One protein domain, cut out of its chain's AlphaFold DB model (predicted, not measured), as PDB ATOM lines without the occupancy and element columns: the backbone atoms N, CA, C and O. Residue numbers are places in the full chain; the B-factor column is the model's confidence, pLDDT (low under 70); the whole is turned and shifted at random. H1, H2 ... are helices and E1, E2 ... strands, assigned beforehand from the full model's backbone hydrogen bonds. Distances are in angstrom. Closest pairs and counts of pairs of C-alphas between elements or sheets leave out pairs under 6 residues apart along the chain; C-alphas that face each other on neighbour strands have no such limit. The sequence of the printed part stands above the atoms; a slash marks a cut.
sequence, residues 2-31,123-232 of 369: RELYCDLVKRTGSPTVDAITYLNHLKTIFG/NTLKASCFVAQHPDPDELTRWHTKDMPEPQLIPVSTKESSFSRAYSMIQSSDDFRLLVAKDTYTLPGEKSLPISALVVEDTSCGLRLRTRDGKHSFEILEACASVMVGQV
ATOM      1  N   ARG A   2      44.550 -16.436   1.188       93.38
ATOM      2  CA  ARG A   2      44.637 -14.962   1.120       93.38
ATOM      3  C   ARG A   2      45.762 -14.359   1.972       93.38
ATOM      4  O   ARG A   2      46.471 -13.491   1.486       93.38
ATOM      5  N   GLU A   3      45.985 -14.859   3.187       92.94
ATOM      6  CA  GLU A   3      47.115 -14.419   4.029       92.94
ATOM      7  C   GLU A   3      48.471 -14.618   3.338       92.94
ATOM      8  O   GLU A   3      49.258 -13.680   3.252       92.94
ATOM      9  N   LEU A   4      48.697 -15.798   2.742       93.50
ATOM     10  CA  LEU A   4      49.901 -16.077   1.953       93.50
ATOM     11  C   LEU A   4      50.054 -15.085   0.791       93.50
ATOM     12  O   LEU A   4      51.152 -14.590   0.547       93.50
ATOM     13  N   TYR A   5      48.969 -14.793   0.072       96.12
ATOM     14  CA  TYR A   5      48.995 -13.802  -1.003       96.12
ATOM     15  C   TYR A   5      49.400 -12.420  -0.475       96.12
ATOM     16  O   TYR A   5      50.337 -11.827  -1.003       96.12
ATOM     17  N   CYS A   6      48.765 -11.938   0.598       96.06
ATOM     18  CA  CYS A   6      49.082 -10.645   1.208       96.06
ATOM     19  C   CYS A   6      50.552 -10.554   1.640       96.06
ATOM     20  O   CYS A   6      51.192  -9.518   1.454       96.06
ATOM     21  N   ASP A   7      51.106 -11.635   2.188       95.69
ATOM     22  CA  ASP A   7      52.513 -11.695   2.578       95.69
ATOM     23  C   ASP A   7      53.454 -11.656   1.368       95.69
ATOM     24  O   ASP A   7      54.471 -10.958   1.397       95.69
ATOM     25  N   LEU A   8      53.117 -12.351   0.279       96.19
ATOM     26  CA  LEU A   8      53.897 -12.317  -0.961       96.19
ATOM     27  C   LEU A   8      53.816 -10.952  -1.661       96.19
ATOM     28  O   LEU A   8      54.840 -10.466  -2.142       96.19
ATOM     29  N   VAL A   9      52.656 -10.291  -1.651       96.88
ATOM     30  CA  VAL A   9      52.494  -8.910  -2.143       96.88
ATOM     31  C   VAL A   9      53.393  -7.954  -1.361       96.88
ATOM     32  O   VAL A   9      54.149  -7.192  -1.958       96.88
ATOM     33  N   LYS A  10      53.396  -8.035  -0.022       95.88
ATOM     34  CA  LYS A  10      54.277  -7.208   0.824       95.88
ATOM     35  C   LYS A  10      55.761  -7.442   0.532       95.88
ATOM     36  O   LYS A  10      56.531  -6.490   0.522       95.88
ATOM     37  N   ARG A  11      56.168  -8.697   0.305       93.81
ATOM     38  CA  ARG A  11      57.570  -9.063   0.022       93.81
ATOM     39  C   ARG A  11      58.037  -8.629  -1.365       93.81
ATOM     40  O   ARG A  11      59.200  -8.282  -1.522       93.81
ATOM     41  N   THR A  12      57.159  -8.694  -2.362       92.69
ATOM     42  CA  THR A  12      57.500  -8.403  -3.765       92.69
ATOM     43  C   THR A  12      57.240  -6.950  -4.158       92.69
ATOM     44  O   THR A  12      57.804  -6.487  -5.145       92.69
ATOM     45  N   GLY A  13      56.394  -6.230  -3.415       93.19
ATOM     46  CA  GLY A  13      55.946  -4.880  -3.766       93.19
ATOM     47  C   GLY A  13      54.991  -4.837  -4.967       93.19
ATOM     48  O   GLY A  13      54.708  -3.756  -5.476       93.19
ATOM     49  N   SER A  14      54.503  -5.993  -5.427       93.94
ATOM     50  CA  SER A  14      53.622  -6.135  -6.587       93.94
ATOM     51  C   SER A  14      52.241  -6.632  -6.148       93.94
ATOM     52  O   SER A  14      52.178  -7.590  -5.378       93.94
ATOM     53  N   PRO A  15      51.131  -6.055  -6.652       93.69
ATOM     54  CA  PRO A  15      49.782  -6.581  -6.426       93.69
ATOM     55  C   PRO A  15      49.499  -7.856  -7.239       93.69
ATOM     56  O   PRO A  15      48.429  -8.432  -7.128       93.69
ATOM     57  N   THR A  16      50.444  -8.297  -8.063       95.75
ATOM     58  CA  THR A  16      50.342  -9.517  -8.861       95.75
ATOM     59  C   THR A  16      51.484 -10.445  -8.458       95.75
ATOM     60  O   THR A  16      52.651 -10.047  -8.497       95.75
ATOM     61  N   VAL A  17      51.161 -11.683  -8.075       97.19
ATOM     62  CA  VAL A  17      52.137 -12.682  -7.608       97.19
ATOM     63  C   VAL A  17      52.270 -13.797  -8.641       97.19
ATOM     64  O   VAL A  17      51.270 -14.361  -9.073       97.19
ATOM     65  N   ASP A  18      53.490 -14.170  -9.026       96.31
ATOM     66  CA  ASP A  18      53.699 -15.289  -9.956       96.31
ATOM     67  C   ASP A  18      53.111 -16.599  -9.410       96.31
ATOM     68  O   ASP A  18      53.381 -16.989  -8.268       96.31
ATOM     69  N   ALA A  19      52.353 -17.326 -10.240       94.94
ATOM     70  CA  ALA A  19      51.678 -18.555  -9.818       94.94
ATOM     71  C   ALA A  19      52.648 -19.635  -9.319       94.94
ATOM     72  O   ALA A  19      52.350 -20.328  -8.350       94.94
ATOM     73  N   ILE A  20      53.831 -19.748  -9.936       91.75
ATOM     74  CA  ILE A  20      54.893 -20.672  -9.502       91.75
ATOM     75  C   ILE A  20      55.292 -20.378  -8.054       91.75
ATOM     76  O   ILE A  20      55.344 -21.282  -7.219       91.75
ATOM     77  N   THR A  21      55.552 -19.105  -7.750       92.56
ATOM     78  CA  THR A  21      55.947 -18.658  -6.414       92.56
ATOM     79  C   THR A  21      54.837 -18.934  -5.412       92.56
ATOM     80  O   THR A  21      55.102 -19.505  -4.353       92.56
ATOM     81  N   TYR A  22      53.596 -18.582  -5.755       93.38
ATOM     82  CA  TYR A  22      52.447 -18.795  -4.885       93.38
ATOM     83  C   TYR A  22      52.215 -20.285  -4.588       93.38
ATOM     84  O   TYR A  22      52.179 -20.672  -3.422       93.38
ATOM     85  N   LEU A  23      52.134 -21.140  -5.614       88.25
ATOM     86  CA  LEU A  23      51.863 -22.573  -5.450       88.25
ATOM     87  C   LEU A  23      52.993 -23.315  -4.720       88.25
ATOM     88  O   LEU A  23      52.712 -24.235  -3.954       88.25
ATOM     89  N   ASN A  24      54.255 -22.906  -4.885       87.19
ATOM     90  CA  ASN A  24      55.364 -23.486  -4.122       87.19
ATOM     91  C   ASN A  24      55.255 -23.184  -2.619       87.19
ATOM     92  O   ASN A  24      55.435 -24.091  -1.811       87.19
ATOM     93  N   HIS A  25      54.900 -21.955  -2.232       89.00
ATOM     94  CA  HIS A  25      54.644 -21.631  -0.822       89.00
ATOM     95  C   HIS A  25      53.356 -22.286  -0.307       89.00
ATOM     96  O   HIS A  25      53.261 -22.679   0.851       89.00
ATOM     97  N   LEU A  26      52.352 -22.442  -1.169       86.19
ATOM     98  CA  LEU A  26      51.117 -23.125  -0.813       86.19
ATOM     99  C   LEU A  26      51.385 -24.586  -0.419       86.19
ATOM    100  O   LEU A  26      50.882 -25.050   0.602       86.19
ATOM    101  N   LYS A  27      52.250 -25.282  -1.171       79.25
ATOM    102  CA  LYS A  27      52.707 -26.640  -0.844       79.25
ATOM    103  C   LYS A  27      53.422 -26.713   0.505       79.25
ATOM    104  O   LYS A  27      53.213 -27.672   1.232       79.25
ATOM    105  N   THR A  28      54.204 -25.707   0.901       80.38
ATOM    106  CA  THR A  28      54.840 -25.731   2.233       80.38
ATOM    107  C   THR A  28      53.834 -25.547   3.371       80.38
ATOM    108  O   THR A  28      54.089 -25.995   4.483       80.38
ATOM    109  N   ILE A  29      52.691 -24.899   3.112       81.31
ATOM    110  CA  ILE A  29      51.621 -24.707   4.106       81.31
ATOM    111  C   ILE A  29      50.727 -25.941   4.222       81.31
ATOM    112  O   ILE A  29      50.345 -26.310   5.329       81.31
ATOM    113  N   PHE A  30      50.359 -26.569   3.105       76.19
ATOM    114  CA  PHE A  30      49.471 -27.739   3.114       76.19
ATOM    115  C   PHE A  30      50.208 -29.075   3.212       76.19
ATOM    116  O   PHE A  30      49.594 -30.077   3.567       76.19
ATOM    117  N   GLY A  31      51.521 -29.072   2.993       71.62
ATOM    118  CA  GLY A  31      52.326 -30.278   2.893       71.62
ATOM    119  C   GLY A  31      52.245 -30.899   1.499       71.62
ATOM    120  O   GLY A  31      51.687 -30.328   0.555       71.62
ATOM    121  N   ASN A 123      36.859 -39.158  -7.938       91.69
ATOM    122  CA  ASN A 123      36.183 -40.203  -8.698       91.69
ATOM    123  C   ASN A 123      37.234 -41.245  -9.105       91.69
ATOM    124  O   ASN A 123      38.021 -41.013 -10.028       91.69
ATOM    125  N   THR A 124      37.280 -42.372  -8.395       91.38
ATOM    126  CA  THR A 124      38.286 -43.420  -8.634       91.38
ATOM    127  C   THR A 124      38.012 -44.240  -9.892       91.38
ATOM    128  O   THR A 124      38.948 -44.814 -10.450       91.38
ATOM    129  N   LEU A 125      36.777 -44.236 -10.404       92.00
ATOM    130  CA  LEU A 125      36.395 -44.952 -11.626       92.00
ATOM    131  C   LEU A 125      36.951 -44.310 -12.905       92.00
ATOM    132  O   LEU A 125      36.936 -44.940 -13.959       92.00
ATOM    133  N   LYS A 126      37.530 -43.104 -12.821       90.88
ATOM    134  CA  LYS A 126      38.272 -42.496 -13.939       90.88
ATOM    135  C   LYS A 126      39.601 -43.189 -14.248       90.88
ATOM    136  O   LYS A 126      40.187 -42.931 -15.302       90.88
ATOM    137  N   ALA A 127      40.113 -44.009 -13.327       91.00
ATOM    138  CA  ALA A 127      41.401 -44.667 -13.491       91.00
ATOM    139  C   ALA A 127      41.398 -45.627 -14.690       91.00
ATOM    140  O   ALA A 127      40.424 -46.338 -14.944       91.00
ATOM    141  N   SER A 128      42.521 -45.678 -15.407       91.19
ATOM    142  CA  SER A 128      42.668 -46.445 -16.644       91.19
ATOM    143  C   SER A 128      42.342 -47.926 -16.482       91.19
ATOM    144  O   SER A 128      41.781 -48.516 -17.402       91.19
ATOM    145  N   CYS A 129      42.613 -48.523 -15.316       90.50
ATOM    146  CA  CYS A 129      42.255 -49.914 -15.066       90.50
ATOM    147  C   CYS A 129      40.743 -50.164 -15.090       90.50
ATOM    148  O   CYS A 129      40.343 -51.253 -15.482       90.50
ATOM    149  N   PHE A 130      39.908 -49.196 -14.706       91.62
ATOM    150  CA  PHE A 130      38.453 -49.337 -14.788       91.62
ATOM    151  C   PHE A 130      37.948 -48.987 -16.184       91.62
ATOM    152  O   PHE A 130      37.229 -49.775 -16.790       91.62
ATOM    153  N   VAL A 131      38.396 -47.856 -16.735       92.94
ATOM    154  CA  VAL A 131      37.937 -47.369 -18.044       92.94
ATOM    155  C   VAL A 131      38.270 -48.356 -19.166       92.94
ATOM    156  O   VAL A 131      37.413 -48.649 -19.990       92.94
ATOM    157  N   ALA A 132      39.479 -48.929 -19.178       92.06
ATOM    158  CA  ALA A 132      39.905 -49.860 -20.227       92.06
ATOM    159  C   ALA A 132      39.169 -51.214 -20.200       92.06
ATOM    160  O   ALA A 132      39.267 -51.975 -21.159       92.06
ATOM    161  N   GLN A 133      38.475 -51.529 -19.104       91.50
ATOM    162  CA  GLN A 133      37.696 -52.760 -18.937       91.50
ATOM    163  C   GLN A 133      36.183 -52.510 -19.006       91.50
ATOM    164  O   GLN A 133      35.407 -53.463 -18.947       91.50
ATOM    165  N   HIS A 134      35.749 -51.249 -19.111       93.19
ATOM    166  CA  HIS A 134      34.335 -50.908 -19.144       93.19
ATOM    167  C   HIS A 134      33.728 -51.269 -20.511       93.19
ATOM    168  O   HIS A 134      34.334 -50.948 -21.536       93.19
ATOM    169  N   PRO A 135      32.543 -51.906 -20.565       94.88
ATOM    170  CA  PRO A 135      31.897 -52.250 -21.835       94.88
ATOM    171  C   PRO A 135      31.455 -51.018 -22.643       94.88
ATOM    172  O   PRO A 135      31.375 -51.096 -23.864       94.88
ATOM    173  N   ASP A 136      31.201 -49.890 -21.972       94.19
ATOM    174  CA  ASP A 136      30.881 -48.590 -22.583       94.19
ATOM    175  C   ASP A 136      31.695 -47.459 -21.913       94.19
ATOM    176  O   ASP A 136      31.216 -46.833 -20.967       94.19
ATOM    177  N   PRO A 137      32.963 -47.216 -22.290       91.88
ATOM    178  CA  PRO A 137      33.773 -46.156 -21.680       91.88
ATOM    179  C   PRO A 137      33.181 -44.744 -21.846       91.88
ATOM    180  O   PRO A 137      33.422 -43.869 -21.007       91.88
ATOM    181  N   ASP A 138      32.384 -44.521 -22.893       91.25
ATOM    182  CA  ASP A 138      31.741 -43.233 -23.161       91.25
ATOM    183  C   ASP A 138      30.628 -42.944 -22.146       91.25
ATOM    184  O   ASP A 138      30.382 -41.785 -21.808       91.25
ATOM    185  N   GLU A 139      29.992 -43.976 -21.584       91.69
ATOM    186  CA  GLU A 139      29.081 -43.832 -20.446       91.69
ATOM    187  C   GLU A 139      29.746 -43.159 -19.245       91.69
ATOM    188  O   GLU A 139      29.184 -42.217 -18.682       91.69
ATOM    189  N   LEU A 140      30.956 -43.585 -18.878       90.44
ATOM    190  CA  LEU A 140      31.676 -42.994 -17.750       90.44
ATOM    191  C   LEU A 140      32.004 -41.514 -18.009       90.44
ATOM    192  O   LEU A 140      31.937 -40.691 -17.094       90.44
ATOM    193  N   THR A 141      32.315 -41.166 -19.261       88.81
ATOM    194  CA  THR A 141      32.520 -39.772 -19.679       88.81
ATOM    195  C   THR A 141      31.230 -38.963 -19.554       88.81
ATOM    196  O   THR A 141      31.259 -37.877 -18.980       88.81
ATOM    197  N   ARG A 142      30.086 -39.503 -20.000       90.88
ATOM    198  CA  ARG A 142      28.773 -38.842 -19.874       90.88
ATOM    199  C   ARG A 142      28.406 -38.560 -18.417       90.88
ATOM    200  O   ARG A 142      27.965 -37.451 -18.119       90.88
ATOM    201  N   TRP A 143      28.605 -39.525 -17.517       90.88
ATOM    202  CA  TRP A 143      28.386 -39.322 -16.080       90.88
ATOM    203  C   TRP A 143      29.313 -38.248 -15.522       90.88
ATOM    204  O   TRP A 143      28.844 -37.301 -14.901       90.88
ATOM    205  N   HIS A 144      30.606 -38.315 -15.843       88.31
ATOM    206  CA  HIS A 144      31.548 -37.302 -15.386       88.31
ATOM    207  C   HIS A 144      31.173 -35.886 -15.854       88.31
ATOM    208  O   HIS A 144      31.215 -34.969 -15.039       88.31
ATOM    209  N   THR A 145      30.798 -35.696 -17.122       89.38
ATOM    210  CA  THR A 145      30.382 -34.383 -17.648       89.38
ATOM    211  C   THR A 145      29.100 -33.881 -16.991       89.38
ATOM    212  O   THR A 145      28.955 -32.682 -16.772       89.38
ATOM    213  N   LYS A 146      28.171 -34.782 -16.651       90.00
ATOM    214  CA  LYS A 146      26.955 -34.422 -15.916       90.00
ATOM    215  C   LYS A 146      27.281 -33.908 -14.512       90.00
ATOM    216  O   LYS A 146      26.703 -32.910 -14.094       90.00
ATOM    217  N   ASP A 147      28.200 -34.575 -13.819       89.50
ATOM    218  CA  ASP A 147      28.583 -34.231 -12.445       89.50
ATOM    219  C   ASP A 147      29.520 -33.012 -12.392       89.50
ATOM    220  O   ASP A 147      29.607 -32.329 -11.376       89.50
ATOM    221  N   MET A 148      30.243 -32.742 -13.485       87.81
ATOM    222  CA  MET A 148      31.246 -31.679 -13.606       87.81
ATOM    223  C   MET A 148      31.063 -30.910 -14.922       87.81
ATOM    224  O   MET A 148      31.850 -31.093 -15.855       87.81
ATOM    225  N   PRO A 149      30.019 -30.066 -15.025       87.38
ATOM    226  CA  PRO A 149      29.717 -29.339 -16.257       87.38
ATOM    227  C   PRO A 149      30.680 -28.171 -16.515       87.38
ATOM    228  O   PRO A 149      30.833 -27.742 -17.657       87.38
ATOM    229  N   GLU A 150      31.324 -27.655 -15.467       88.75
ATOM    230  CA  GLU A 150      32.229 -26.512 -15.560       88.75
ATOM    231  C   GLU A 150      33.668 -26.941 -15.910       88.75
ATOM    232  O   GLU A 150      34.159 -27.942 -15.375       88.75
ATOM    233  N   PRO A 151      34.388 -26.171 -16.751       89.25
ATOM    234  CA  PRO A 151      35.783 -26.437 -17.091       89.25
ATOM    235  C   PRO A 151      36.707 -26.524 -15.870       89.25
ATOM    236  O   PRO A 151      36.767 -25.597 -15.058       89.25
ATOM    237  N   GLN A 152      37.516 -27.581 -15.788       89.38
ATOM    238  CA  GLN A 152      38.480 -27.754 -14.699       89.38
ATOM    239  C   GLN A 152      39.904 -27.370 -15.114       89.38
ATOM    240  O   GLN A 152      40.288 -27.489 -16.278       89.38
ATOM    241  N   LEU A 153      40.732 -26.959 -14.148       91.31
ATOM    242  CA  LEU A 153      42.175 -26.798 -14.344       91.31
ATOM    243  C   LEU A 153      42.909 -28.042 -13.828       91.31
ATOM    244  O   LEU A 153      43.123 -28.203 -12.628       91.31
ATOM    245  N   ILE A 154      43.314 -28.924 -14.740       89.06
ATOM    246  CA  ILE A 154      43.896 -30.229 -14.410       89.06
ATOM    247  C   ILE A 154      45.417 -30.198 -14.601       89.06
ATOM    248  O   ILE A 154      45.882 -30.021 -15.732       89.06
ATOM    249  N   PRO A 155      46.227 -30.398 -13.544       88.25
ATOM    250  CA  PRO A 155      47.665 -30.563 -13.704       88.25
ATOM    251  C   PRO A 155      47.998 -31.811 -14.509       88.25
ATOM    252  O   PRO A 155      47.444 -32.884 -14.279       88.25
ATOM    253  N   VAL A 156      48.947 -31.677 -15.427       86.94
ATOM    254  CA  VAL A 156      49.478 -32.822 -16.163       86.94
ATOM    255  C   VAL A 156      50.439 -33.588 -15.252       86.94
ATOM    256  O   VAL A 156      51.415 -33.019 -14.764       86.94
ATOM    257  N   SER A 157      50.161 -34.872 -15.013       78.19
ATOM    258  CA  SER A 157      51.040 -35.746 -14.227       78.19
ATOM    259  C   SER A 157      52.379 -35.989 -14.926       78.19
ATOM    260  O   SER A 157      52.446 -36.108 -16.151       78.19
ATOM    261  N   THR A 158      53.442 -36.125 -14.134       77.31
ATOM    262  CA  THR A 158      54.753 -36.595 -14.611       77.31
ATOM    263  C   THR A 158      54.765 -38.118 -14.743       77.31
ATOM    264  O   THR A 158      53.932 -38.808 -14.151       77.31
ATOM    265  N   LYS A 159      55.742 -38.677 -15.470       70.25
ATOM    266  CA  LYS A 159      55.886 -40.144 -15.586       70.25
ATOM    267  C   LYS A 159      56.177 -40.826 -14.247       70.25
ATOM    268  O   LYS A 159      55.787 -41.970 -14.050       70.25
ATOM    269  N   GLU A 160      56.855 -40.131 -13.340       69.06
ATOM    270  CA  GLU A 160      57.272 -40.662 -12.036       69.06
ATOM    271  C   GLU A 160      56.165 -40.573 -10.974       69.06
ATOM    272  O   GLU A 160      56.179 -41.323 -10.004       69.06
ATOM    273  N   SER A 161      55.187 -39.680 -11.157       64.69
ATOM    274  CA  SER A 161      54.148 -39.387 -10.155       64.69
ATOM    275  C   SER A 161      52.851 -40.174 -10.340       64.69
ATOM    276  O   SER A 161      51.904 -39.994  -9.577       64.69
ATOM    277  N   SER A 162      52.746 -41.030 -11.360       64.25
ATOM    278  CA  SER A 162      51.515 -41.775 -11.632       64.25
ATOM    279  C   SER A 162      51.800 -43.183 -12.127       64.25
ATOM    280  O   SER A 162      52.434 -43.388 -13.160       64.25
ATOM    281  N   PHE A 163      51.258 -44.175 -11.420       73.00
ATOM    282  CA  PHE A 163      51.185 -45.535 -11.942       73.00
ATOM    283  C   PHE A 163      50.269 -45.543 -13.168       73.00
ATOM    284  O   PHE A 163      49.151 -45.034 -13.102       73.00
ATOM    285  N   SER A 164      50.702 -46.168 -14.264       76.44
ATOM    286  CA  SER A 164      49.951 -46.212 -15.532       76.44
ATOM    287  C   SER A 164      48.493 -46.653 -15.362       76.44
ATOM    288  O   SER A 164      47.603 -46.118 -16.018       76.44
ATOM    289  N   ARG A 165      48.241 -47.580 -14.429       79.31
ATOM    290  CA  ARG A 165      46.911 -48.118 -14.099       79.31
ATOM    291  C   ARG A 165      45.983 -47.154 -13.344       79.31
ATOM    292  O   ARG A 165      44.777 -47.360 -13.329       79.31
ATOM    293  N   ALA A 166      46.548 -46.154 -12.670       81.31
ATOM    294  CA  ALA A 166      45.819 -45.157 -11.882       81.31
ATOM    295  C   ALA A 166      45.627 -43.837 -12.648       81.31
ATOM    296  O   ALA A 166      45.005 -42.909 -12.139       81.31
ATOM    297  N   TYR A 167      46.171 -43.745 -13.865       82.88
ATOM    298  CA  TYR A 167      46.057 -42.563 -14.706       82.88
ATOM    299  C   TYR A 167      44.594 -42.301 -15.085       82.88
ATOM    300  O   TYR A 167      43.890 -43.230 -15.482       82.88
ATOM    301  N   SER A 168      44.139 -41.050 -14.979       84.62
ATOM    302  CA  SER A 168      42.771 -40.673 -15.355       84.62
ATOM    303  C   SER A 168      42.610 -40.699 -16.874       84.62
ATOM    304  O   SER A 168      43.220 -39.892 -17.576       84.62
ATOM    305  N   MET A 169      41.770 -41.604 -17.376       85.50
ATOM    306  CA  MET A 169      41.456 -41.712 -18.809       85.50
ATOM    307  C   MET A 169      40.259 -40.857 -19.216       85.50
ATOM    308  O   MET A 169      40.130 -40.508 -20.385       85.50
ATOM    309  N   ILE A 170      39.405 -40.496 -18.259       85.50
ATOM    310  CA  ILE A 170      38.259 -39.627 -18.518       85.50
ATOM    311  C   ILE A 170      38.731 -38.182 -18.472       85.50
ATOM    312  O   ILE A 170      39.306 -37.735 -17.474       85.50
ATOM    313  N   GLN A 171      38.506 -37.475 -19.573       78.12
ATOM    314  CA  GLN A 171      38.958 -36.112 -19.797       78.12
ATOM    315  C   GLN A 171      37.865 -35.340 -20.534       78.12
ATOM    316  O   GLN A 171      37.408 -35.795 -21.580       78.12
ATOM    317  N   SER A 172      37.473 -34.171 -20.021       82.94
ATOM    318  CA  SER A 172      36.614 -33.267 -20.784       82.94
ATOM    319  C   SER A 172      37.454 -32.508 -21.810       82.94
ATOM    320  O   SER A 172      38.587 -32.102 -21.528       82.94
ATOM    321  N   SER A 173      36.895 -32.285 -23.003       81.31
ATOM    322  CA  SER A 173      37.483 -31.380 -23.998       81.31
ATOM    323  C   SER A 173      37.474 -29.924 -23.537       81.31
ATOM    324  O   SER A 173      38.182 -29.100 -24.119       81.31
ATOM    325  N   ASP A 174      36.679 -29.597 -22.516       87.44
ATOM    326  CA  ASP A 174      36.560 -28.252 -21.959       87.44
ATOM    327  C   ASP A 174      37.567 -27.924 -20.870       87.44
ATOM    328  O   ASP A 174      37.845 -26.747 -20.642       87.44
ATOM    329  N   ASP A 175      38.220 -28.939 -20.315       90.12
ATOM    330  CA  ASP A 175      39.238 -28.756 -19.295       90.12
ATOM    331  C   ASP A 175      40.507 -28.081 -19.825       90.12
ATOM    332  O   ASP A 175      40.983 -28.317 -20.940       90.12
ATOM    333  N   PHE A 176      41.136 -27.324 -18.935       92.75
ATOM    334  CA  PHE A 176      42.467 -26.772 -19.107       92.75
ATOM    335  C   PHE A 176      43.516 -27.743 -18.556       92.75
ATOM    336  O   PHE A 176      43.323 -28.419 -17.543       92.75
ATOM    337  N   ARG A 177      44.669 -27.809 -19.220       92.38
ATOM    338  CA  ARG A 177      45.831 -28.610 -18.829       92.38
ATOM    339  C   ARG A 177      46.912 -27.692 -18.285       92.38
ATOM    340  O   ARG A 177      47.476 -26.887 -19.021       92.38
ATOM    341  N   LEU A 178      47.200 -27.824 -16.995       91.69
ATOM    342  CA  LEU A 178      48.216 -27.037 -16.310       91.69
ATOM    343  C   LEU A 178      49.576 -27.745 -16.384       91.69
ATOM    344  O   LEU A 178      49.766 -28.816 -15.803       91.69
ATOM    345  N   LEU A 179      50.534 -27.126 -17.073       91.12
ATOM    346  CA  LEU A 179      51.910 -27.615 -17.182       91.12
ATOM    347  C   LEU A 179      52.754 -27.004 -16.058       91.12
ATOM    348  O   LEU A 179      53.105 -25.822 -16.102       91.12
ATOM    349  N   VAL A 180      53.045 -27.810 -15.034       84.75
ATOM    350  CA  VAL A 180      53.784 -27.381 -13.829       84.75
ATOM    351  C   VAL A 180      55.232 -27.870 -13.833       84.75
ATOM    352  O   VAL A 180      56.113 -27.170 -13.336       84.75
ATOM    353  N   ALA A 181      55.491 -29.063 -14.374       81.50
ATOM    354  CA  ALA A 181      56.800 -29.711 -14.323       81.50
ATOM    355  C   ALA A 181      57.483 -29.746 -15.697       81.50
ATOM    356  O   ALA A 181      56.834 -29.714 -16.742       81.50
ATOM    357  N   LYS A 182      58.821 -29.802 -15.690       73.19
ATOM    358  CA  LYS A 182      59.657 -29.688 -16.898       73.19
ATOM    359  C   LYS A 182      59.443 -30.819 -17.908       73.19
ATOM    360  O   LYS A 182      59.702 -30.624 -19.088       73.19
ATOM    361  N   ASP A 183      58.997 -31.980 -17.446       76.06
ATOM    362  CA  ASP A 183      58.753 -33.192 -18.230       76.06
ATOM    363  C   ASP A 183      57.267 -33.403 -18.570       76.06
ATOM    364  O   ASP A 183      56.896 -34.439 -19.122       76.06
ATOM    365  N   THR A 184      56.408 -32.426 -18.259       78.38
ATOM    366  CA  THR A 184      54.984 -32.484 -18.610       78.38
ATOM    367  C   THR A 184      54.749 -31.972 -20.022       78.38
ATOM    368  O   THR A 184      55.304 -30.956 -20.438       78.38
ATOM    369  N   TYR A 185      53.910 -32.685 -20.771       77.38
ATOM    370  CA  TYR A 185      53.560 -32.341 -22.141       77.38
ATOM    371  C   TYR A 185      52.072 -32.583 -22.387       77.38
ATOM    372  O   TYR A 185      51.501 -33.569 -21.929       77.38
ATOM    373  N   THR A 186      51.465 -31.683 -23.150       79.00
ATOM    374  CA  THR A 186      50.141 -31.836 -23.755       79.00
ATOM    375  C   THR A 186      50.177 -31.178 -25.133       79.00
ATOM    376  O   THR A 186      51.084 -30.385 -25.413       79.00
ATOM    377  N   LEU A 187      49.209 -31.487 -25.996       75.44
ATOM    378  CA  LEU A 187      49.114 -30.840 -27.304       75.44
ATOM    379  C   LEU A 187      49.021 -29.309 -27.129       75.44
ATOM    380  O   LEU A 187      48.213 -28.841 -26.320       75.44
ATOM    381  N   PRO A 188      49.845 -28.517 -27.842       71.75
ATOM    382  CA  PRO A 188      49.770 -27.061 -27.785       71.75
ATOM    383  C   PRO A 188      48.384 -26.548 -28.201       71.75
ATOM    384  O   PRO A 188      47.808 -27.031 -29.173       71.75
ATOM    385  N   GLY A 189      47.863 -25.552 -27.486       78.94
ATOM    386  CA  GLY A 189      46.555 -24.947 -27.747       78.94
ATOM    387  C   GLY A 189      46.133 -24.007 -26.618       78.94
ATOM    388  O   GLY A 189      46.810 -23.938 -25.594       78.94
ATOM    389  N   GLU A 190      45.010 -23.303 -26.776       79.25
ATOM    390  CA  GLU A 190      44.531 -22.312 -25.788       79.25
ATOM    391  C   GLU A 190      44.235 -22.922 -24.407       79.25
ATOM    392  O   GLU A 190      44.377 -22.260 -23.384       79.25
ATOM    393  N   LYS A 191      43.899 -24.217 -24.363       87.81
ATOM    394  CA  LYS A 191      43.656 -24.971 -23.125       87.81
ATOM    395  C   LYS A 191      44.930 -25.569 -22.507       87.81
ATOM    396  O   LYS A 191      44.850 -26.234 -21.481       87.81
ATOM    397  N   SER A 192      46.107 -25.345 -23.096       92.06
ATOM    398  CA  SER A 192      47.408 -25.760 -22.550       92.06
ATOM    399  C   SER A 192      48.080 -24.577 -21.857       92.06
ATOM    400  O   SER A 192      48.617 -23.681 -22.508       92.06
ATOM    401  N   LEU A 193      48.027 -24.551 -20.525       93.38
ATOM    402  CA  LEU A 193      48.470 -23.416 -19.723       93.38
ATOM    403  C   LEU A 193      49.789 -23.744 -19.012       93.38
ATOM    404  O   LEU A 193      49.787 -24.493 -18.030       93.38
ATOM    405  N   PRO A 194      50.935 -23.187 -19.449       92.56
ATOM    406  CA  PRO A 194      52.149 -23.249 -18.653       92.56
ATOM    407  C   PRO A 194      51.987 -22.402 -17.394       92.56
ATOM    408  O   PRO A 194      51.534 -21.260 -17.450       92.56
ATOM    409  N   ILE A 195      52.417 -22.935 -16.251       92.62
ATOM    410  CA  ILE A 195      52.316 -22.241 -14.959       92.62
ATOM    411  C   ILE A 195      52.990 -20.854 -14.966       92.62
ATOM    412  O   ILE A 195      52.561 -19.951 -14.253       92.62
ATOM    413  N   SER A 196      54.012 -20.640 -15.802       92.88
ATOM    414  CA  SER A 196      54.695 -19.348 -15.961       92.88
ATOM    415  C   SER A 196      53.820 -18.255 -16.590       92.88
ATOM    416  O   SER A 196      54.052 -17.065 -16.348       92.88
ATOM    417  N   ALA A 197      52.799 -18.637 -17.363       94.50
ATOM    418  CA  ALA A 197      51.820 -17.721 -17.942       94.50
ATOM    419  C   ALA A 197      50.724 -17.313 -16.946       94.50
ATOM    420  O   ALA A 197      49.862 -16.511 -17.306       94.50
ATOM    421  N   LEU A 198      50.754 -17.843 -15.718       96.88
ATOM    422  CA  LEU A 198      49.743 -17.608 -14.697       96.88
ATOM    423  C   LEU A 198      50.262 -16.724 -13.561       96.88
ATOM    424  O   LEU A 198      51.428 -16.787 -13.157       96.88
ATOM    425  N   VAL A 199      49.353 -15.926 -13.016       97.12
ATOM    426  CA  VAL A 199      49.560 -15.057 -11.857       97.12
ATOM    427  C   VAL A 199      48.378 -15.155 -10.901       97.12
ATOM    428  O   VAL A 199      47.269 -15.494 -11.304       97.12
ATOM    429  N   VAL A 200      48.621 -14.866  -9.629       97.69
ATOM    430  CA  VAL A 200      47.603 -14.766  -8.586       97.69
ATOM    431  C   VAL A 200      47.354 -13.296  -8.281       97.69
ATOM    432  O   VAL A 200      48.302 -12.542  -8.054       97.69
ATOM    433  N   GLU A 201      46.081 -12.908  -8.271       96.44
ATOM    434  CA  GLU A 201      45.617 -11.541  -8.014       96.44
ATOM    435  C   GLU A 201      44.391 -11.560  -7.099       96.44
ATOM    436  O   GLU A 201      43.507 -12.409  -7.252       96.44
ATOM    437  N   ASP A 202      44.317 -10.614  -6.163       96.25
ATOM    438  CA  ASP A 202      43.105 -10.371  -5.378       96.25
ATOM    439  C   ASP A 202      42.193  -9.402  -6.130       96.25
ATOM    440  O   ASP A 202      42.577  -8.279  -6.460       96.25
ATOM    441  N   THR A 203      40.987  -9.865  -6.440       92.88
ATOM    442  CA  THR A 203      40.001  -9.139  -7.246       92.88
ATOM    443  C   THR A 203      38.742  -8.862  -6.427       92.88
ATOM    444  O   THR A 203      38.566  -9.392  -5.329       92.88
ATOM    445  N   SER A 204      37.804  -8.086  -6.976       91.06
ATOM    446  CA  SER A 204      36.487  -7.887  -6.351       91.06
ATOM    447  C   SER A 204      35.710  -9.193  -6.145       91.06
ATOM    448  O   SER A 204      34.874  -9.267  -5.250       91.06
ATOM    449  N   CYS A 205      36.002 -10.226  -6.938       89.94
ATOM    450  CA  CYS A 205      35.375 -11.546  -6.858       89.94
ATOM    451  C   CYS A 205      36.200 -12.556  -6.039       89.94
ATOM    452  O   CYS A 205      35.959 -13.756  -6.127       89.94
ATOM    453  N   GLY A 206      37.193 -12.090  -5.273       94.31
ATOM    454  CA  GLY A 206      38.090 -12.938  -4.491       94.31
ATOM    455  C   GLY A 206      39.446 -13.176  -5.155       94.31
ATOM    456  O   GLY A 206      39.801 -12.541  -6.152       94.31
ATOM    457  N   LEU A 207      40.217 -14.094  -4.572       96.75
ATOM    458  CA  LEU A 207      41.561 -14.433  -5.033       96.75
ATOM    459  C   LEU A 207      41.467 -15.326  -6.280       96.75
ATOM    460  O   LEU A 207      40.789 -16.352  -6.264       96.75
ATOM    461  N   ARG A 208      42.128 -14.935  -7.372       97.06
ATOM    462  CA  ARG A 208      42.022 -15.608  -8.675       97.06
ATOM    463  C   ARG A 208      43.390 -16.021  -9.198       97.06
ATOM    464  O   ARG A 208      44.355 -15.277  -9.055       97.06
ATOM    465  N   LEU A 209      43.446 -17.165  -9.878       96.62
ATOM    466  CA  LEU A 209      44.560 -17.553 -10.742       96.62
ATOM    467  C   LEU A 209      44.224 -17.141 -12.179       96.62
ATOM    468  O   LEU A 209      43.206 -17.565 -12.722       96.62
ATOM    469  N   ARG A 210      45.038 -16.292 -12.803       96.25
ATOM    470  CA  ARG A 210      44.741 -15.684 -14.106       96.25
ATOM    471  C   ARG A 210      45.885 -15.852 -15.078       96.25
ATOM    472  O   ARG A 210      47.044 -15.831 -14.674       96.25
ATOM    473  N   THR A 211      45.568 -15.952 -16.362       95.94
ATOM    474  CA  THR A 211      46.582 -15.788 -17.402       95.94
ATOM    475  C   THR A 211      47.026 -14.333 -17.476       95.94
ATOM    476  O   THR A 211      46.229 -13.415 -17.282       95.94
ATOM    477  N   ARG A 212      48.309 -14.102 -17.767       94.75
ATOM    478  CA  ARG A 212      48.873 -12.744 -17.897       94.75
ATOM    479  C   ARG A 212      48.232 -11.925 -19.016       94.75
ATOM    480  O   ARG A 212      48.223 -10.704 -18.938       94.75
ATOM    481  N   ASP A 213      47.706 -12.586 -20.043       93.56
ATOM    482  CA  ASP A 213      46.947 -11.948 -21.125       93.56
ATOM    483  C   ASP A 213      45.480 -11.662 -20.750       93.56
ATOM    484  O   ASP A 213      44.738 -11.090 -21.545       93.56
ATOM    485  N   GLY A 214      45.051 -12.060 -19.548       92.19
ATOM    486  CA  GLY A 214      43.719 -11.817 -19.009       92.19
ATOM    487  C   GLY A 214      42.602 -12.676 -19.602       92.19
ATOM    488  O   GLY A 214      41.466 -12.527 -19.154       92.19
ATOM    489  N   LYS A 215      42.891 -13.570 -20.559       93.50
ATOM    490  CA  LYS A 215      41.875 -14.382 -21.253       93.50
ATOM    491  C   LYS A 215      41.180 -15.396 -20.351       93.50
ATOM    492  O   LYS A 215      39.994 -15.657 -20.536       93.50
ATOM    493  N   HIS A 216      41.902 -15.963 -19.386       94.38
ATOM    494  CA  HIS A 216      41.375 -16.986 -18.491       94.38
ATOM    495  C   HIS A 216      41.560 -16.589 -17.028       94.38
ATOM    496  O   HIS A 216      42.566 -15.991 -16.632       94.38
ATOM    497  N   SER A 217      40.569 -16.932 -16.209       94.56
ATOM    498  CA  SER A 217      40.572 -16.679 -14.775       94.56
ATOM    499  C   SER A 217      39.867 -17.809 -14.047       94.56
ATOM    500  O   SER A 217      38.705 -18.089 -14.325       94.56
ATOM    501  N   PHE A 218      40.540 -18.376 -13.057       94.75
ATOM    502  CA  PHE A 218      40.051 -19.451 -12.206       94.75
ATOM    503  C   PHE A 218      39.967 -18.960 -10.764       94.75
ATOM    504  O   PHE A 218      40.774 -18.133 -10.331       94.75
ATOM    505  N   GLU A 219      38.980 -19.453 -10.024       94.38
ATOM    506  CA  GLU A 219      38.948 -19.280  -8.572       94.38
ATOM    507  C   GLU A 219      40.162 -20.015  -7.971       94.38
ATOM    508  O   GLU A 219      40.578 -21.050  -8.497       94.38
ATOM    509  N   ILE A 220      40.827 -19.435  -6.964       93.44
ATOM    510  CA  ILE A 220      42.119 -19.961  -6.499       93.44
ATOM    511  C   ILE A 220      42.001 -21.356  -5.876       93.44
ATOM    512  O   ILE A 220      42.918 -22.161  -6.036       93.44
ATOM    513  N   LEU A 221      40.907 -21.647  -5.172       91.06
ATOM    514  CA  LEU A 221      40.653 -22.946  -4.566       91.06
ATOM    515  C   LEU A 221      40.364 -23.987  -5.651       91.06
ATOM    516  O   LEU A 221      40.972 -25.055  -5.610       91.06
ATOM    517  N   GLU A 222      39.566 -23.645  -6.668       91.81
ATOM    518  CA  GLU A 222      39.349 -24.509  -7.843       91.81
ATOM    519  C   GLU A 222      40.650 -24.790  -8.602       91.81
ATOM    520  O   GLU A 222      40.969 -25.932  -8.937       91.81
ATOM    521  N   ALA A 223      41.483 -23.768  -8.802       91.56
ATOM    522  CA  ALA A 223      42.792 -23.936  -9.426       91.56
ATOM    523  C   ALA A 223      43.751 -24.817  -8.603       91.56
ATOM    524  O   ALA A 223      44.705 -25.380  -9.145       91.56
ATOM    525  N   CYS A 224      43.507 -24.933  -7.296       88.81
ATOM    526  CA  CYS A 224      44.261 -25.774  -6.372       88.81
ATOM    527  C   CYS A 224      43.544 -27.093  -6.037       88.81
ATOM    528  O   CYS A 224      44.022 -27.817  -5.160       88.81
ATOM    529  N   ALA A 225      42.442 -27.440  -6.714       88.12
ATOM    530  CA  ALA A 225      41.603 -28.585  -6.359       88.12
ATOM    531  C   ALA A 225      42.396 -29.898  -6.262       88.12
ATOM    532  O   ALA A 225      42.252 -30.637  -5.293       88.12
ATOM    533  N   SER A 226      43.313 -30.168  -7.194       82.38
ATOM    534  CA  SER A 226      44.149 -31.380  -7.163       82.38
ATOM    535  C   SER A 226      45.073 -31.454  -5.939       82.38
ATOM    536  O   SER A 226      45.288 -32.536  -5.389       82.38
ATOM    537  N   VAL A 227      45.593 -30.309  -5.478       82.19
ATOM    538  CA  VAL A 227      46.396 -30.215  -4.251       82.19
ATOM    539  C   VAL A 227      45.516 -30.531  -3.049       82.19
ATOM    540  O   VAL A 227      45.918 -31.328  -2.206       82.19
ATOM    541  N   MET A 228      44.301 -29.973  -3.003       85.62
ATOM    542  CA  MET A 228      43.334 -30.244  -1.936       85.62
ATOM    543  C   MET A 228      42.962 -31.728  -1.877       85.62
ATOM    544  O   MET A 228      43.008 -32.324  -0.804       85.62
ATOM    545  N   VAL A 229      42.690 -32.350  -3.028       87.00
ATOM    546  CA  VAL A 229      42.387 -33.787  -3.130       87.00
ATOM    547  C   VAL A 229      43.532 -34.633  -2.578       87.00
ATOM    548  O   VAL A 229      43.293 -35.496  -1.736       87.00
ATOM    549  N   GLY A 230      44.784 -34.343  -2.947       83.50
ATOM    550  CA  GLY A 230      45.955 -35.038  -2.398       83.50
ATOM    551  C   GLY A 230      46.061 -34.961  -0.867       83.50
ATOM    552  O   GLY A 230      46.600 -35.871  -0.237       83.50
ATOM    553  N   GLN A 231      45.495 -33.916  -0.254       83.81
ATOM    554  CA  GLN A 231      45.459 -33.753   1.197       83.81
ATOM    555  C   GLN A 231      44.295 -34.471   1.890       83.81
ATOM    556  O   GLN A 231      44.334 -34.585   3.113       83.81
ATOM    557  N   VAL A 232      43.276 -34.966   1.181       85.19
ATOM    558  CA  VAL A 232      42.080 -35.565   1.818       85.19
ATOM    559  C   VAL A 232      41.748 -36.982   1.343       85.19
ATOM    560  O   VAL A 232      41.164 -37.748   2.107       85.19
TER     561      VAL A 232
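What this domain is: This is residues 2 to 31 and 123 to 232 of the 369 residues of the protein "Lant_dehydr_N domain-containing protein" of uncultured bacterium (UniProt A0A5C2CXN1). An elongated domain has a four-stranded antiparallel sheet with helices on one face at one end, a small three-stranded parallel sheet midway, and the helices H3 and H4, linked to it by the chain, at the far end. H1, H2 and H5 are on one face of the larger sheet, H1 across its strands E1 and E5 and H2 and H5 beside the strands, while the opposite face has no named helix on it; H5 and H6 lead from this sheet to the smaller one, which they only graze. The printed part has 140 residues with six named helices and seven named strands, in the order H1 E1 H2 H3 H4 E2 E3 E4 E5 E6 E7 H5 H6; the sheets run E1, E5, E6, E7 and E2, E3, E4. The class is mixed, helices and strands. By its radius of gyration of the C-alphas, 16.4 A, the whole is compact, and its C-alphas span 56 by 29 by 28 A.

Where its parts are: H1, residues 2 to 12, begins with C-alpha 2 at (44.637, -14.962, 1.120) and is 15.2 A long. E1 is residues 16 to 18. H2, residues 19 to 30, is the longest helix by residues and measures 16.0 A. After the cut come H3, residues 128 to 131, and H4, residues 137 to 147, 16.0 A long, with C-alpha 137 at (33.773, -46.156, -21.680). E2 is residues 153 to 155, E3 residues 176 to 179 and E4 residues 192 to 194. E5, residues 198 to 203, is 14.9 A long, and E6, residues 206 to 211, is 15.7 A long. E7 is residues 217 to 219, H5 residues 220 to 223. H6, residues 225 to 232, is 10.8 A long and ends with C-alpha 232 at (42.080, -35.565, 1.818).

How they stand to each other: E5, E6 and E7 form a meander, each strand the antiparallel neighbour of the one before; E5 and E6 are a hairpin, as are E6 and E7. N 201 and O 208 are 3.0 A apart, and N 209 and O 218 are 2.9 A apart. E1, an edge strand, is antiparallel to E5, with N 17 and O 200 at 3.0 A. From edge to edge of this sheet the strands' lines turn by 93 degrees. H1 is on the sheet at a height of 8.8 A, over E1 and only just over E5, where 3 of its C-alphas fall; it runs across the strands, at 90 degrees to E1 on the local plane. H2 and H5 are on the same face as H1, at heights of 9.7 A and 7.8 A. H2 touches H1 with residues 22 to 26 alone, the closest C-alphas being those of Tyr 5 and Tyr 22 at 7.2 A, at a steep tilt of 50 degrees, opposite ways. The closest C-alphas of E2 and H5 are those of Leu 153 and Ala 223, 5.7 A apart. H5 and H6 each only graze the sheet of E2, E3 and E4. Its strands are parallel, with N 154 and O 176 at 2.8 A, and N 193 and O 177 at 2.8 A. H3 and H4 are close but not clearly touching, with the C-alphas of Val 131 and Pro 137 at 5.7 A; both are apart from E3 and E4. In H1, H2, H4 and H6 every O i to N i+4 pair is within hydrogen-bond range; H3 and H5 are too short for such a pair.

The domain as a whole: The C-alphas farthest apart, those of Gly 13 and Pro 135, are 56.1 A apart. Residues 32 to 122 are cut out, and C-alphas 31 and 123 are 22.2 A apart across the cut. The links from E2 to E3 and from E3 to E4 are long, with 20 and 12 residues. The mean pLDDT of the printed part is 88.5, and residues 160 to 162 are under 70.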